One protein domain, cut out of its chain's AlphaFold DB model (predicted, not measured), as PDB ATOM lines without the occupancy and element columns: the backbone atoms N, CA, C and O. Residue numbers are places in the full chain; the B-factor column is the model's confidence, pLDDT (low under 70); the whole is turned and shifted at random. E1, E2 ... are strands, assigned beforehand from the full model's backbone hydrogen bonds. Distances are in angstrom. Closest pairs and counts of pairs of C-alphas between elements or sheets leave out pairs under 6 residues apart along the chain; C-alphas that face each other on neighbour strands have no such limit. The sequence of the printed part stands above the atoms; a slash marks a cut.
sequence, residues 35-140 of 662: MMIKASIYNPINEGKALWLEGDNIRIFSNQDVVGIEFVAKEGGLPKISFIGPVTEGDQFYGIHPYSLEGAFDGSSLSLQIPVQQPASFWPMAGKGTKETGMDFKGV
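This is residues 35 to 140 of the 662 residues of an uncharacterized protein of Sphingobacterium sp. SGG-5 (UniProt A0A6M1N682). One sheet of seven strands is curled into a small flattened barrel, nearly closed where its two edge strands, E3 and E4, come together. E6 lies outside it, beyond E5, and residues 42 to 56 make a long loop past one end. The 106 printed residues hold eight named strands, E1 to E8 along the chain, and no named helix; the class is all strand, though named strands hold only 49 of these residues. The mixed sheet has the order E3, E2, E5, E7, E8, E1, E4. The whole is compact, with a radius of gyration of the C-alphas of 13.3 A and spans of 38 by 29 by 20 A.

E1, residues 35 to 41, begins at C-alpha 35, (-10.085, 73.813, -52.140), and is 19.7 A long from first to last C-alpha. E2 is residues 57 to 62, 17.1 A long, and E3 is residues 65 to 72, 18.9 A long. E4 is residues 84 to 88, E5 residues 93 to 97 and E6 residues 109 to 114. E7, residues 125 to 130, is 17.4 A long; E8, residues 134 to 139, is 17.2 A long and ends at C-alpha 139, (-11.956, 61.994, -29.114).

The strongly twisted sheet is a folded sheet, bent back on itself into two leaves: E3, E2 and E5 face E8, E1 and E4, with E7 as the hinge. E1 has staggered pairing: residues 35 to 38 pair with antiparallel E4, N 35 to O 87 at 2.9 A, and residues 39 to 41 with parallel E8, N 40 to O 135 at 2.8 A. E2 and E3 form a hairpin, with N 60 and O 69 2.9 A apart. E2 and E5 are antiparallel at 158 degrees, with N 61 and O 94 2.8 A apart. E5 and E7 are antiparallel, with N 95 and O 127 2.9 A apart. E7 and E8 form a hairpin, with N 126 and O 138 2.9 A apart. The closest C-alphas of edge strands E3 and E4 are those of Asp 65 and Thr 88, 6.4 A apart. E6 pairs with no named strand; residues 104 to 105 pair antiparallel with its residues 110 to 111. E5 and E6 are near each other, with 5 pairs of C-alphas within 10 A.

The C-alphas farthest apart are those of Gly 48 and Gln 64, 39.5 A. The printed part has no cut. The links E1 to E2, E3 to E4 and E5 to E6 are long. Mean pLDDT of the printed part is 75.9; residues 35 to 53, 75 to 81 and 99 to 103 include the 31 under 70.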
ATOM      1  N   MET A  35      -8.739  74.368 -52.038       59.41
ATOM      2  CA  MET A  35     -10.085  73.813 -52.140       59.41
ATOM      3  C   MET A  35     -10.849  73.995 -50.832       59.41
ATOM      4  O   MET A  35     -10.253  74.062 -49.761       59.41
ATOM      5  N   MET A  36     -12.174  74.074 -50.924       65.44
ATOM      6  CA  MET A  36     -13.036  74.200 -49.754       65.44
ATOM      7  C   MET A  36     -13.277  72.820 -49.143       65.44
ATOM      8  O   MET A  36     -13.785  71.937 -49.834       65.44
ATOM      9  N   ILE A  37     -12.963  72.655 -47.860       61.50
ATOM     10  CA  ILE A  37     -13.329  71.467 -47.079       61.50
ATOM     11  C   ILE A  37     -14.396  71.814 -46.038       61.50
ATOM     12  O   ILE A  37     -14.507  72.964 -45.614       61.50
ATOM     13  N   LYS A  38     -15.186  70.813 -45.633       63.81
ATOM     14  CA  LYS A  38     -16.082  70.887 -44.478       63.81
ATOM     15  C   LYS A  38     -15.564  69.954 -43.389       63.81
ATOM     16  O   LYS A  38     -15.572  68.738 -43.574       63.81
ATOM     17  N   ALA A  39     -15.179  70.520 -42.251       57.62
ATOM     18  CA  ALA A  39     -14.982  69.751 -41.027       57.62
ATOM     19  C   ALA A  39     -16.280  69.695 -40.207       57.62
ATOM     20  O   ALA A  39     -17.147  70.570 -40.293       57.62
ATOM     21  N   SER A  40     -16.428  68.644 -39.417       60.69
ATOM     22  CA  SER A  40     -17.569  68.383 -38.554       60.69
ATOM     23  C   SER A  40     -17.095  67.649 -37.313       60.69
ATOM     24  O   SER A  40     -16.302  66.720 -37.398       60.69
ATOM     25  N   ILE A  41     -17.553  68.090 -36.144       58.81
ATOM     26  CA  ILE A  41     -17.079  67.547 -34.870       58.81
ATOM     27  C   ILE A  41     -18.282  67.220 -33.995       58.81
ATOM     28  O   ILE A  41     -19.269  67.961 -33.985       58.81
ATOM     29  N   TYR A  42     -18.217  66.073 -33.324       57.84
ATOM     30  CA  TYR A  42     -19.247  65.565 -32.429       57.84
ATOM     31  C   TYR A  42     -18.719  65.584 -30.994       57.84
ATOM     32  O   TYR A  42     -17.605  65.133 -30.743       57.84
ATOM     33  N   ASN A  43     -19.510  66.102 -30.054       58.28
ATOM     34  CA  ASN A  43     -19.163  66.078 -28.636       58.28
ATOM     35  C   ASN A  43     -19.852  64.879 -27.952       58.28
ATOM     36  O   ASN A  43     -21.085  64.827 -27.965       58.28
ATOM     37  N   PRO A  44     -19.112  63.925 -27.353       50.53
ATOM     38  CA  PRO A  44     -19.711  62.762 -26.697       50.53
ATOM     39  C   PRO A  44     -20.392  63.069 -25.351       50.53
ATOM     40  O   PRO A  44     -21.179  62.245 -24.880       50.53
ATOM     41  N   ILE A  45     -20.144  64.230 -24.727       53.12
ATOM     42  CA  ILE A  45     -20.690  64.562 -23.400       53.12
ATOM     43  C   ILE A  45     -22.170  64.980 -23.504       53.12
ATOM     44  O   ILE A  45     -22.519  66.161 -23.578       53.12
ATOM     45  N   ASN A  46     -23.060  63.984 -23.475       48.81
ATOM     46  CA  ASN A  46     -24.518  64.171 -23.456       48.81
ATOM     47  C   ASN A  46     -25.087  64.577 -22.078       48.81
ATOM     48  O   ASN A  46     -26.287  64.819 -21.954       48.81
ATOM     49  N   GLU A  47     -24.246  64.706 -21.049       44.84
ATOM     50  CA  GLU A  47     -24.614  65.331 -19.778       44.84
ATOM     51  C   GLU A  47     -24.334  66.842 -19.828       44.84
ATOM     52  O   GLU A  47     -23.189  67.282 -19.807       44.84
ATOM     53  N   GLY A  48     -25.383  67.664 -19.895       41.19
ATOM     54  CA  GLY A  48     -25.267  69.114 -19.674       41.19
ATOM     55  C   GLY A  48     -24.703  69.962 -20.824       41.19
ATOM     56  O   GLY A  48     -24.652  71.175 -20.667       41.19
ATOM     57  N   LYS A  49     -24.366  69.371 -21.983       45.41
ATOM     58  CA  LYS A  49     -23.860  70.059 -23.193       45.41
ATOM     59  C   LYS A  49     -22.628  70.943 -22.944       45.41
ATOM     60  O   LYS A  49     -22.741  72.161 -22.823       45.41
ATOM     61  N   ALA A  50     -21.435  70.363 -23.036       47.78
ATOM     62  CA  ALA A  50     -20.268  71.164 -23.404       47.78
ATOM     63  C   ALA A  50     -20.448  71.681 -24.851       47.78
ATOM     64  O   ALA A  50     -20.762  70.915 -25.769       47.78
ATOM     65  N   LEU A  51     -20.314  72.993 -25.044       53.88
ATOM     66  CA  LEU A  51     -20.554  73.689 -26.313       53.88
ATOM     67  C   LEU A  51     -19.226  74.201 -26.875       53.88
ATOM     68  O   LEU A  51     -18.335  74.538 -26.100       53.88
ATOM     69  N   TRP A  52     -19.130  74.312 -28.201       60.84
ATOM     70  CA  TRP A  52     -18.039  75.053 -28.842       60.84
ATOM     71  C   TRP A  52     -18.014  76.492 -28.321       60.84
ATOM     72  O   TRP A  52     -19.070  77.118 -28.184       60.84
ATOM     73  N   LEU A  53     -16.829  77.013 -28.031       65.88
ATOM     74  CA  LEU A  53     -16.595  78.398 -27.646       65.88
ATOM     75  C   LEU A  53     -16.186  79.224 -28.873       65.88
ATOM     76  O   LEU A  53     -15.594  78.722 -29.830       65.88
ATOM     77  N   GLU A  54     -16.502  80.516 -28.851       70.88
ATOM     78  CA  GLU A  54     -15.953  81.449 -29.834       70.88
ATOM     79  C   GLU A  54     -14.436  81.557 -29.612       70.88
ATOM     80  O   GLU A  54     -13.987  81.775 -28.488       70.88
ATOM     81  N   GLY A  55     -13.650  81.359 -30.671       72.62
ATOM     82  CA  GLY A  55     -12.190  81.255 -30.591       72.62
ATOM     83  C   GLY A  55     -11.627  79.827 -30.528       72.62
ATOM     84  O   GLY A  55     -10.432  79.669 -30.768       72.62
ATOM     85  N   ASP A  56     -12.444  78.788 -30.300       76.38
ATOM     86  CA  ASP A  56     -11.987  77.392 -30.411       76.38
ATOM     87  C   ASP A  56     -11.436  77.108 -31.817       76.38
ATOM     88  O   ASP A  56     -12.015  77.520 -32.823       76.38
ATOM     89  N   ASN A  57     -10.336  76.365 -31.921       81.25
ATOM     90  CA  ASN A  57      -9.618  76.201 -33.183       81.25
ATOM     91  C   ASN A  57      -9.247  74.749 -33.510       81.25
ATOM     92  O   ASN A  57      -9.138  73.881 -32.639       81.25
ATOM     93  N   ILE A  58      -9.075  74.489 -34.807       84.38
ATOM     94  CA  ILE A  58      -8.628  73.206 -35.358       84.38
ATOM     95  C   ILE A  58      -7.504  73.424 -36.370       84.38
ATOM     96  O   ILE A  58      -7.465  74.452 -37.045       84.38
ATOM     97  N   ARG A  59      -6.625  72.435 -36.532       87.31
ATOM     98  CA  ARG A  59      -5.640  72.387 -37.626       87.31
ATOM     99  C   ARG A  59      -6.056  71.316 -38.627       87.31
ATOM    100  O   ARG A  59      -6.389  70.211 -38.204       87.31
ATOM    101  N   ILE A  60      -6.022  71.619 -39.924       87.19
ATOM    102  CA  ILE A  60      -6.264  70.645 -41.002       87.19
ATOM    103  C   ILE A  60      -5.015  70.521 -41.879       87.19
ATOM    104  O   ILE A  60      -4.527  71.510 -42.419       87.19
ATOM    105  N   PHE A  61      -4.543  69.290 -42.040       87.44
ATOM    106  CA  PHE A  61      -3.462  68.850 -42.921       87.44
ATOM    107  C   PHE A  61      -4.050  68.120 -44.141       87.44
ATOM    108  O   PHE A  61      -5.175  67.613 -44.082       87.44
ATOM    109  N   SER A  62      -3.281  67.985 -45.222       85.69
ATOM    110  CA  SER A  62      -3.625  67.096 -46.344       85.69
ATOM    111  C   SER A  62      -2.493  66.116 -46.647       85.69
ATOM    112  O   SER A  62      -1.363  66.294 -46.195       85.69
ATOM    113  N   ASN A  63      -2.764  65.091 -47.459       83.06
ATOM    114  CA  ASN A  63      -1.728  64.187 -47.974       83.06
ATOM    115  C   ASN A  63      -0.660  64.883 -48.852       83.06
ATOM    116  O   ASN A  63       0.310  64.234 -49.234       83.06
ATOM    117  N   GLN A  64      -0.821  66.178 -49.161       81.75
ATOM    118  CA  GLN A  64       0.148  67.021 -49.876       81.75
ATOM    119  C   GLN A  64       0.705  68.175 -49.012       81.75
ATOM    120  O   GLN A  64       1.587  68.903 -49.465       81.75
ATOM    121  N   ASP A  65       0.201  68.366 -47.787       82.75
ATOM    122  CA  ASP A  65       0.531  69.496 -46.910       82.75
ATOM    123  C   ASP A  65       0.540  69.070 -45.435       82.75
ATOM    124  O   ASP A  65      -0.495  68.997 -44.765       82.75
ATOM    125  N   VAL A  66       1.748  68.795 -44.940       81.69
ATOM    126  CA  VAL A  66       2.036  68.411 -43.549       81.69
ATOM    127  C   VAL A  66       2.200  69.605 -42.599       81.69
ATOM    128  O   VAL A  66       2.310  69.411 -41.391       81.69
ATOM    129  N   VAL A  67       2.203  70.843 -43.111       81.25
ATOM    130  CA  VAL A  67       2.222  72.049 -42.264       81.25
ATOM    131  C   VAL A  67       0.808  72.329 -41.763       81.25
ATOM    132  O   VAL A  67       0.615  72.579 -40.570       81.25
ATOM    133  N   GLY A  68      -0.177  72.218 -42.654       81.56
ATOM    134  CA  GLY A  68      -1.589  72.379 -42.334       81.56
ATOM    135  C   GLY A  68      -1.995  73.811 -41.972       81.56
ATOM    136  O   GLY A  68      -1.171  74.698 -41.751       81.56
ATOM    137  N   ILE A  69      -3.306  74.037 -41.934       84.81
ATOM    138  CA  ILE A  69      -3.932  75.362 -41.836       84.81
ATOM    139  C   ILE A  69      -4.865  75.404 -40.622       84.81
ATOM    140  O   ILE A  69      -5.589  74.442 -40.356       84.81
ATOM    141  N   GLU A  70      -4.838  76.515 -39.883       86.88
ATOM    142  CA  GLU A  70      -5.723  76.773 -38.744       86.88
ATOM    143  C   GLU A  70      -7.109  77.266 -39.197       86.88
ATOM    144  O   GLU A  70      -7.229  78.112 -40.087       86.88
ATOM    145  N   PHE A  71      -8.157  76.780 -38.534       84.44
ATOM    146  CA  PHE A  71      -9.527  77.270 -38.658       84.44
ATOM    147  C   PHE A  71     -10.089  77.585 -37.271       84.44
ATOM    148  O   PHE A  71     -10.042  76.739 -36.382       84.44
ATOM    149  N   VAL A  72     -10.648  78.787 -37.107       83.00
ATOM    150  CA  VAL A  72     -11.150  79.314 -35.825       83.00
ATOM    151  C   VAL A  72     -12.678  79.404 -35.833       83.00
ATOM    152  O   VAL A  72     -13.284  79.812 -36.830       83.00
ATOM    153  N   ALA A  73     -13.302  79.028 -34.718       76.81
ATOM    154  CA  ALA A  73     -14.734  79.077 -34.474       76.81
ATOM    155  C   ALA A  73     -15.194  80.529 -34.307       76.81
ATOM    156  O   ALA A  73     -14.765  81.231 -33.394       76.81
ATOM    157  N   LYS A  74     -16.082  80.977 -35.201       75.62
ATOM    158  CA  LYS A  74     -16.639  82.344 -35.207       75.62
ATOM    159  C   LYS A  74     -17.959  82.482 -34.450       75.62
ATOM    160  O   LYS A  74     -18.485  83.580 -34.344       75.62
ATOM    161  N   GLU A  75     -18.515  81.362 -34.001       68.44
ATOM    162  CA  GLU A  75     -19.784  81.273 -33.286       68.44
ATOM    163  C   GLU A  75     -19.634  80.185 -32.220       68.44
ATOM    164  O   GLU A  75     -19.276  79.049 -32.540       68.44
ATOM    165  N   GLY A  76     -19.884  80.541 -30.960       66.62
ATOM    166  CA  GLY A  76     -19.948  79.593 -29.849       66.62
ATOM    167  C   GLY A  76     -21.377  79.124 -29.547       66.62
ATOM    168  O   GLY A  76     -22.338  79.479 -30.226       66.62
ATOM    169  N   GLY A  77     -21.537  78.334 -28.486       62.88
ATOM    170  CA  GLY A  77     -22.844  77.913 -27.973       62.88
ATOM    171  C   GLY A  77     -23.510  76.762 -28.743       62.88
ATOM    172  O   GLY A  77     -24.684  76.467 -28.510       62.88
ATOM    173  N   LEU A  78     -22.784  76.089 -29.642       65.38
ATOM    174  CA  LEU A  78     -23.309  75.008 -30.485       65.38
ATOM    175  C   LEU A  78     -22.721  73.632 -30.109       65.38
ATOM    176  O   LEU A  78     -21.536  73.542 -29.791       65.38
ATOM    177  N   PRO A  79     -23.503  72.534 -30.193       59.06
ATOM    178  CA  PRO A  79     -23.008  71.168 -29.965       59.06
ATOM    179  C   PRO A  79     -22.260  70.582 -31.179       59.06
ATOM    180  O   PRO A  79     -21.627  69.535 -31.073       59.06
ATOM    181  N   LYS A  80     -22.357  71.235 -32.344       68.38
ATOM    182  CA  LYS A  80     -21.638  70.910 -33.580       68.38
ATOM    183  C   LYS A  80     -21.433  72.189 -34.384       68.38
ATOM    184  O   LYS A  80     -22.405  72.865 -34.712       68.38
ATOM    185  N   ILE A  81     -20.184  72.478 -34.729       65.81
ATOM    186  CA  ILE A  81     -19.796  73.552 -35.650       65.81
ATOM    187  C   ILE A  81     -19.455  72.968 -37.037       65.81
ATOM    188  O   ILE A  81     -19.390  71.749 -37.228       65.81
ATOM    189  N   SER A  82     -19.274  73.818 -38.048       72.25
ATOM    190  CA  SER A  82     -18.719  73.418 -39.347       72.25
ATOM    191  C   SER A  82     -17.733  74.462 -39.854       72.25
ATOM    192  O   SER A  82     -18.126  75.562 -40.234       72.25
ATOM    193  N   PHE A  83     -16.455  74.097 -39.886       73.06
ATOM    194  CA  PHE A  83     -15.402  74.929 -40.460       73.06
ATOM    195  C   PHE A  83     -15.418  74.787 -41.983       73.06
ATOM    196  O   PHE A  83     -15.498  73.668 -42.498       73.06
ATOM    197  N   ILE A  84     -15.371  75.921 -42.687       71.38
ATOM    198  CA  ILE A  84     -15.404  76.009 -44.151       71.38
ATOM    199  C   ILE A  84     -14.373  77.049 -44.596       71.38
ATOM    200  O   ILE A  84     -14.493  78.230 -44.272       71.38
ATOM    201  N   GLY A  85     -13.372  76.619 -45.363       73.56
ATOM    202  CA  GLY A  85     -12.328  77.495 -45.892       73.56
ATOM    203  C   GLY A  85     -11.302  76.746 -46.754       73.56
ATOM    204  O   GLY A  85     -11.452  75.538 -46.958       73.56
ATOM    205  N   PRO A  86     -10.299  77.460 -47.295       78.00
ATOM    206  CA  PRO A  86      -9.316  76.905 -48.218       78.00
ATOM    207  C   PRO A  86      -8.267  76.030 -47.514       78.00
ATOM    208  O   PRO A  86      -7.586  76.494 -46.605       78.00
ATOM    209  N   VAL A  87      -8.073  74.808 -48.012       82.38
ATOM    210  CA  VAL A  87      -6.923  73.930 -47.716       82.38
ATOM    211  C   VAL A  87      -6.160  73.581 -48.996       82.38
ATOM    212  O   VAL A  87      -6.730  73.660 -50.085       82.38
ATOM    213  N   THR A  88      -4.885  73.197 -48.883       84.06
ATOM    214  CA  THR A  88      -4.071  72.697 -50.006       84.06
ATOM    215  C   THR A  88      -4.700  71.437 -50.620       84.06
ATOM    216  O   THR A  88      -5.008  70.489 -49.896       84.06
ATOM    217  N   GLU A  89      -4.892  71.426 -51.948       80.62
ATOM    218  CA  GLU A  89      -5.555  70.337 -52.682       80.62
ATOM    219  C   GLU A  89      -4.863  68.980 -52.461       80.62
ATOM    220  O   GLU A  89      -3.644  68.861 -52.570       80.62
ATOM    221  N   GLY A  90      -5.671  67.965 -52.156       81.94
ATOM    222  CA  GLY A  90      -5.256  66.599 -51.861       81.94
ATOM    223  C   GLY A  90      -6.464  65.660 -51.812       81.94
ATOM    224  O   GLY A  90      -7.612  66.109 -51.856       81.94
ATOM    225  N   ASP A  91      -6.208  64.358 -51.738       85.81
ATOM    226  CA  ASP A  91      -7.248  63.316 -51.770       85.81
ATOM    227  C   ASP A  91      -7.777  62.982 -50.367       85.81
ATOM    228  O   ASP A  91      -8.928  62.578 -50.198       85.81
ATOM    229  N   GLN A  92      -6.927  63.164 -49.353       87.50
ATOM    230  CA  GLN A  92      -7.200  62.794 -47.969       87.50
ATOM    231  C   GLN A  92      -6.703  63.877 -47.011       87.50
ATOM    232  O   GLN A  92      -5.610  64.428 -47.175       87.50
ATOM    233  N   PHE A  93      -7.518  64.144 -45.995       88.19
ATOM    234  CA  PHE A  93      -7.330  65.202 -45.015       88.19
ATOM    235  C   PHE A  93      -7.327  64.637 -43.603       88.19
ATOM    236  O   PHE A  93      -8.026  63.666 -43.294       88.19
ATOM    237  N   TYR A  94      -6.541  65.285 -42.754       88.06
ATOM    238  CA  TYR A  94      -6.309  64.920 -41.364       88.06
ATOM    239  C   TYR A  94      -6.409  66.178 -40.511       88.06
ATOM    240  O   TYR A  94      -6.155  67.271 -41.011       88.06
ATOM    241  N   GLY A  95      -6.751  66.077 -39.233       86.81
ATOM    242  CA  GLY A  95      -6.798  67.267 -38.391       86.81
ATOM    243  C   GLY A  95      -6.789  66.992 -36.903       86.81
ATOM    244  O   GLY A  95      -7.007  65.861 -36.479       86.81
ATOM    245  N   ILE A  96      -6.536  68.054 -36.140       87.00
ATOM    246  CA  ILE A  96      -6.468  68.058 -34.674       87.00
ATOM    247  C   ILE A  96      -7.271  69.206 -34.073       87.00
ATOM    248  O   ILE A  96      -7.404  70.272 -34.677       87.00
ATOM    249  N   HIS A  97      -7.753  68.976 -32.860       82.25
ATOM    250  CA  HIS A  97      -8.313  69.964 -31.950       82.25
ATOM    251  C   HIS A  97      -7.836  69.653 -30.519       82.25
ATOM    252  O   HIS A  97      -7.754  68.469 -30.189       82.25
ATOM    253  N   PRO A  98      -7.591  70.662 -29.662       75.88
ATOM    254  CA  PRO A  98      -7.403  72.069 -30.022       75.88
ATOM    255  C   PRO A  98      -6.105  72.277 -30.821       75.88
ATOM    256  O   PRO A  98      -5.204  71.440 -30.788       75.88
ATOM    257  N   TYR A  99      -5.988  73.398 -31.542       67.12
ATOM    258  CA  TYR A  99      -4.754  73.747 -32.272       67.12
ATOM    259  C   TYR A  99      -3.551  73.958 -31.331       67.12
ATOM    260  O   TYR A  99      -2.409  73.826 -31.758       67.12
ATOM    261  N   SER A 100      -3.803  74.275 -30.054       66.44
ATOM    262  CA  SER A 100      -2.783  74.514 -29.022       66.44
ATOM    263  C   SER A 100      -1.995  73.271 -28.593       66.44
ATOM    264  O   SER A 100      -0.997  73.411 -27.890       66.44
ATOM    265  N   LEU A 101      -2.395  72.070 -29.021       69.81
ATOM    266  CA  LEU A 101      -1.514  70.903 -28.980       69.81
ATOM    267  C   LEU A 101      -0.362  71.142 -29.963       69.81
ATOM    268  O   LEU A 101      -0.621  71.417 -31.135       69.81
ATOM    269  N   GLU A 102       0.896  70.991 -29.535       67.69
ATOM    270  CA  GLU A 102       2.051  71.074 -30.442       67.69
ATOM    271  C   GLU A 102       2.037  69.903 -31.439       67.69
ATOM    272  O   GLU A 102       2.604  68.835 -31.217       67.69
ATOM    273  N   GLY A 103       1.286  70.109 -32.522       69.44
ATOM    274  CA  GLY A 103       0.851  69.074 -33.443       69.44
ATOM    275  C   GLY A 103       1.658  69.057 -34.731       69.44
ATOM    276  O   GLY A 103       1.562  69.987 -35.537       69.44
ATOM    277  N   ALA A 104       2.395  67.971 -34.954       79.81
ATOM    278  CA  ALA A 104       3.120  67.714 -36.194       79.81
ATOM    279  C   ALA A 104       2.562  66.462 -36.882       79.81
ATOM    280  O   ALA A 104       2.468  65.402 -36.262       79.81
ATOM    281  N   PHE A 105       2.209  66.581 -38.163       84.75
ATOM    282  CA  PHE A 105       1.785  65.454 -38.992       84.75
ATOM    283  C   PHE A 105       2.970  64.943 -39.823       84.75
ATOM    284  O   PHE A 105       3.619  65.731 -40.504       84.75
ATOM    285  N   ASP A 106       3.258  63.639 -39.792       83.81
ATOM    286  CA  ASP A 106       4.372  63.037 -40.553       83.81
ATOM    287  C   ASP A 106       3.954  62.418 -41.904       83.81
ATOM    288  O   ASP A 106       4.765  61.797 -42.590       83.81
ATOM    289  N   GLY A 107       2.685  62.581 -42.296       80.19
ATOM    290  CA  GLY A 107       2.078  61.918 -43.457       80.19
ATOM    291  C   GLY A 107       1.333  60.622 -43.113       80.19
ATOM    292  O   GLY A 107       0.508  60.171 -43.906       80.19
ATOM    293  N   SER A 108       1.573  60.056 -41.927       83.81
ATOM    294  CA  SER A 108       0.963  58.810 -41.438       83.81
ATOM    295  C   SER A 108       0.326  58.945 -40.048       83.81
ATOM    296  O   SER A 108      -0.619  58.234 -39.712       83.81
ATOM    297  N   SER A 109       0.826  59.868 -39.229       88.06
ATOM    298  CA  SER A 109       0.487  59.988 -37.818       88.06
ATOM    299  C   SER A 109       0.701  61.405 -37.290       88.06
ATOM    300  O   SER A 109       1.453  62.195 -37.864       88.06
ATOM    301  N   LEU A 110       0.006  61.720 -36.201       88.38
ATOM    302  CA  LEU A 110       0.071  62.999 -35.506       88.38
ATOM    303  C   LEU A 110       0.861  62.826 -34.208       88.38
ATOM    304  O   LEU A 110       0.441  62.083 -33.321       88.38
ATOM    305  N   SER A 111       1.981  63.529 -34.094       87.75
ATOM    306  CA  SER A 111       2.655  63.762 -32.816       87.75
ATOM    307  C   SER A 111       1.956  64.909 -32.092       87.75
ATOM    308  O   SER A 111       1.605  65.900 -32.733       87.75
ATOM    309  N   LEU A 112       1.762  64.778 -30.782       88.62
ATOM    310  CA  LEU A 112       1.099  65.745 -29.903       88.62
ATOM    311  C   LEU A 112       1.947  65.968 -28.642       88.62
ATOM    312  O   LEU A 112       2.731  65.101 -28.263       88.62
ATOM    313  N   GLN A 113       1.720  67.075 -27.938       89.31
ATOM    314  CA  GLN A 113       2.134  67.228 -26.540       89.31
ATOM    315  C   GLN A 113       0.887  67.256 -25.658       89.31
ATOM    316  O   GLN A 113       0.024  68.120 -25.825       89.31
ATOM    317  N   ILE A 114       0.774  66.288 -24.750       90.81
ATOM    318  CA  ILE A 114      -0.282  66.233 -23.740       90.81
ATOM    319  C   ILE A 114       0.267  66.915 -22.480       90.81
ATOM    320  O   ILE A 114       1.276  66.455 -21.948       90.81
ATOM    321  N   PRO A 115      -0.333  68.012 -21.990       90.06
ATOM    322  CA  PRO A 115       0.189  68.705 -20.822       90.06
ATOM    323  C   PRO A 115      -0.007  67.857 -19.561       90.06
ATOM    324  O   PRO A 115      -1.036  67.196 -19.411       90.06
ATOM    325  N   VAL A 116       0.959  67.928 -18.637       90.75
ATOM    326  CA  VAL A 116       0.816  67.370 -17.281       90.75
ATOM    327  C   VAL A 116      -0.380  68.024 -16.591       90.75
ATOM    328  O   VAL A 116      -1.281  67.329 -16.150       90.75
ATOM    329  N   GLN A 117      -0.436  69.359 -16.572       92.06
ATOM    330  CA  GLN A 117      -1.565  70.119 -16.039       92.06
ATOM    331  C   GLN A 117      -2.595  70.397 -17.148       92.06
ATOM    332  O   GLN A 117      -2.388  71.258 -18.004       92.06
ATOM    333  N   GLN A 118      -3.721  69.685 -17.139       88.44
ATOM    334  CA  GLN A 118      -4.790  69.861 -18.123       88.44
ATOM    335  C   GLN A 118      -5.625  71.129 -17.851       88.44
ATOM    336  O   GLN A 118      -6.020  71.375 -16.706       88.44
ATOM    337  N   PRO A 119      -5.947  71.932 -18.888       79.94
ATOM    338  CA  PRO A 119      -6.832  73.084 -18.748       79.94
ATOM    339  C   PRO A 119      -8.293  72.669 -18.506       79.94
ATOM    340  O   PRO A 119      -8.703  71.538 -18.760       79.94
ATOM    341  N   ALA A 120      -9.114  73.614 -18.032       70.88
ATOM    342  CA  ALA A 120     -10.477  73.329 -17.572       70.88
ATOM    343  C   ALA A 120     -11.411  72.729 -18.649       70.88
ATOM    344  O   ALA A 120     -12.306  71.944 -18.315       70.88
ATOM    345  N   SER A 121     -11.174  73.071 -19.919       70.69
ATOM    346  CA  SER A 121     -11.704  72.377 -21.093       70.69
ATOM    347  C   SER A 121     -10.528  71.757 -21.846       70.69
ATOM    348  O   SER A 121      -9.701  72.479 -22.404       70.69
ATOM    349  N   PHE A 122     -10.426  70.428 -21.831       77.62
ATOM    350  CA  PHE A 122      -9.375  69.693 -22.530       77.62
ATOM    351  C   PHE A 122      -9.940  68.403 -23.126       77.62
ATOM    352  O   PHE A 122     -10.115  67.399 -22.436       77.62
ATOM    353  N   TRP A 123     -10.260  68.447 -24.418       79.31
ATOM    354  CA  TRP A 123     -10.788  67.301 -25.153       79.31
ATOM    355  C   TRP A 123     -10.064  67.160 -26.497       79.31
ATOM    356  O   TRP A 123     -10.554  67.654 -27.515       79.31
ATOM    357  N   PRO A 124      -8.862  66.549 -26.519       84.31
ATOM    358  CA  PRO A 124      -8.133  66.342 -27.754       84.31
ATOM    359  C   PRO A 124      -8.919  65.428 -28.695       84.31
ATOM    360  O   PRO A 124      -9.348  64.328 -28.330       84.31
ATOM    361  N   MET A 125      -9.086  65.893 -29.928       84.25
ATOM    362  CA  MET A 125      -9.796  65.183 -30.982       84.25
ATOM    363  C   MET A 125      -8.964  65.150 -32.256       84.25
ATOM    364  O   MET A 125      -8.314  66.136 -32.604       84.25
ATOM    365  N   ALA A 126      -9.040  64.039 -32.984       86.75
ATOM    366  CA  ALA A 126      -8.446  63.889 -34.305       86.75
ATOM    367  C   ALA A 126      -9.530  63.597 -35.346       86.75
ATOM    368  O   ALA A 126     -10.528  62.933 -35.058       86.75
ATOM    369  N   GLY A 127      -9.340  64.115 -36.558       85.12
ATOM    370  CA  GLY A 127     -10.276  63.967 -37.672       85.12
ATOM    371  C   GLY A 127      -9.612  63.446 -38.938       85.12
ATOM    372  O   GLY A 127      -8.430  63.693 -39.175       85.12
ATOM    373  N   LYS A 128     -10.385  62.725 -39.752       85.81
ATOM    374  CA  LYS A 128      -9.954  62.083 -41.005       85.81
ATOM    375  C   LYS A 128     -11.096  62.145 -42.023       85.81
ATOM    376  O   LYS A 128     -12.261  62.066 -41.639       85.81
ATOM    377  N   GLY A 129     -10.789  62.303 -43.311       87.19
ATOM    378  CA  GLY A 129     -11.812  62.299 -44.365       87.19
ATOM    379  C   GLY A 129     -11.309  62.694 -45.752       87.19
ATOM    380  O   GLY A 129     -10.127  62.992 -45.930       87.19
ATOM    381  N   THR A 130     -12.212  62.708 -46.734       86.00
ATOM    382  CA  THR A 130     -11.962  63.210 -48.098       86.00
ATOM    383  C   THR A 130     -12.766  64.487 -48.368       86.00
ATOM    384  O   THR A 130     -13.545  64.961 -47.536       86.00
ATOM    385  N   LYS A 131     -12.604  65.049 -49.567       79.56
ATOM    386  CA  LYS A 131     -13.408  66.164 -50.084       79.56
ATOM    387  C   LYS A 131     -14.909  65.839 -50.154       79.56
ATOM    388  O   LYS A 131     -15.738  66.711 -49.906       79.56
ATOM    389  N   GLU A 132     -15.252  64.604 -50.513       80.88
ATOM    390  CA  GLU A 132     -16.619  64.127 -50.755       80.88
ATOM    391  C   GLU A 132     -17.359  63.828 -49.450       80.88
ATOM    392  O   GLU A 132     -18.548  64.125 -49.336       80.88
ATOM    393  N   THR A 133     -16.663  63.255 -48.462       81.06
ATOM    394  CA  THR A 133     -17.234  62.959 -47.139       81.06
ATOM    395  C   THR A 133     -17.235  64.182 -46.221       81.06
ATOM    396  O   THR A 133     -18.082  64.288 -45.336       81.06
ATOM    397  N   GLY A 134     -16.283  65.100 -46.414       79.19
ATOM    398  CA  GLY A 134     -15.835  65.994 -45.350       79.19
ATOM    399  C   GLY A 134     -15.022  65.235 -44.297       79.19
ATOM    400  O   GLY A 134     -14.776  64.035 -44.426       79.19
ATOM    401  N   MET A 135     -14.601  65.937 -43.247       82.06
ATOM    402  CA  MET A 135     -13.907  65.337 -42.102       82.06
ATOM    403  C   MET A 135     -14.848  65.250 -40.906       82.06
ATOM    404  O   MET A 135     -15.369  66.283 -40.484       82.06
ATOM    405  N   ASP A 136     -14.981  64.063 -40.319       76.81
ATOM    406  CA  ASP A 136     -15.521  63.908 -38.968       76.81
ATOM    407  C   ASP A 136     -14.363  63.737 -37.968       76.81
ATOM    408  O   ASP A 136     -13.366  63.071 -38.256       76.81
ATOM    409  N   PHE A 137     -14.482  64.381 -36.805       80.62
ATOM    410  CA  PHE A 137     -13.519  64.310 -35.700       80.62
ATOM    411  C   PHE A 137     -14.082  63.502 -34.528       80.62
ATOM    412  O   PHE A 137     -15.284  63.556 -34.255       80.62
ATOM    413  N   LYS A 138     -13.184  62.819 -33.811       80.12
ATOM    414  CA  LYS A 138     -13.462  61.999 -32.625       80.12
ATOM    415  C   LYS A 138     -12.457  62.246 -31.509       80.12
ATOM    416  O   LYS A 138     -11.320  62.626 -31.787       80.12
ATOM    417  N   GLY A 139     -12.861  61.986 -30.267       82.56
ATOM    418  CA  GLY A 139     -11.956  61.994 -29.114       82.56
ATOM    419  C   GLY A 139     -10.875  60.923 -29.236       82.56
ATOM    420  O   GLY A 139     -11.183  59.776 -29.546       82.56
ATOM    421  N   VAL A 140      -9.614  61.287 -28.985       87.81
ATOM    422  CA  VAL A 140      -8.488  60.329 -29.054       87.81
ATOM    423  C   VAL A 140      -8.205  59.628 -27.720       87.81
ATOM    424  O   VAL A 140      -7.527  58.603 -27.705       87.81
TER     425      VAL A 140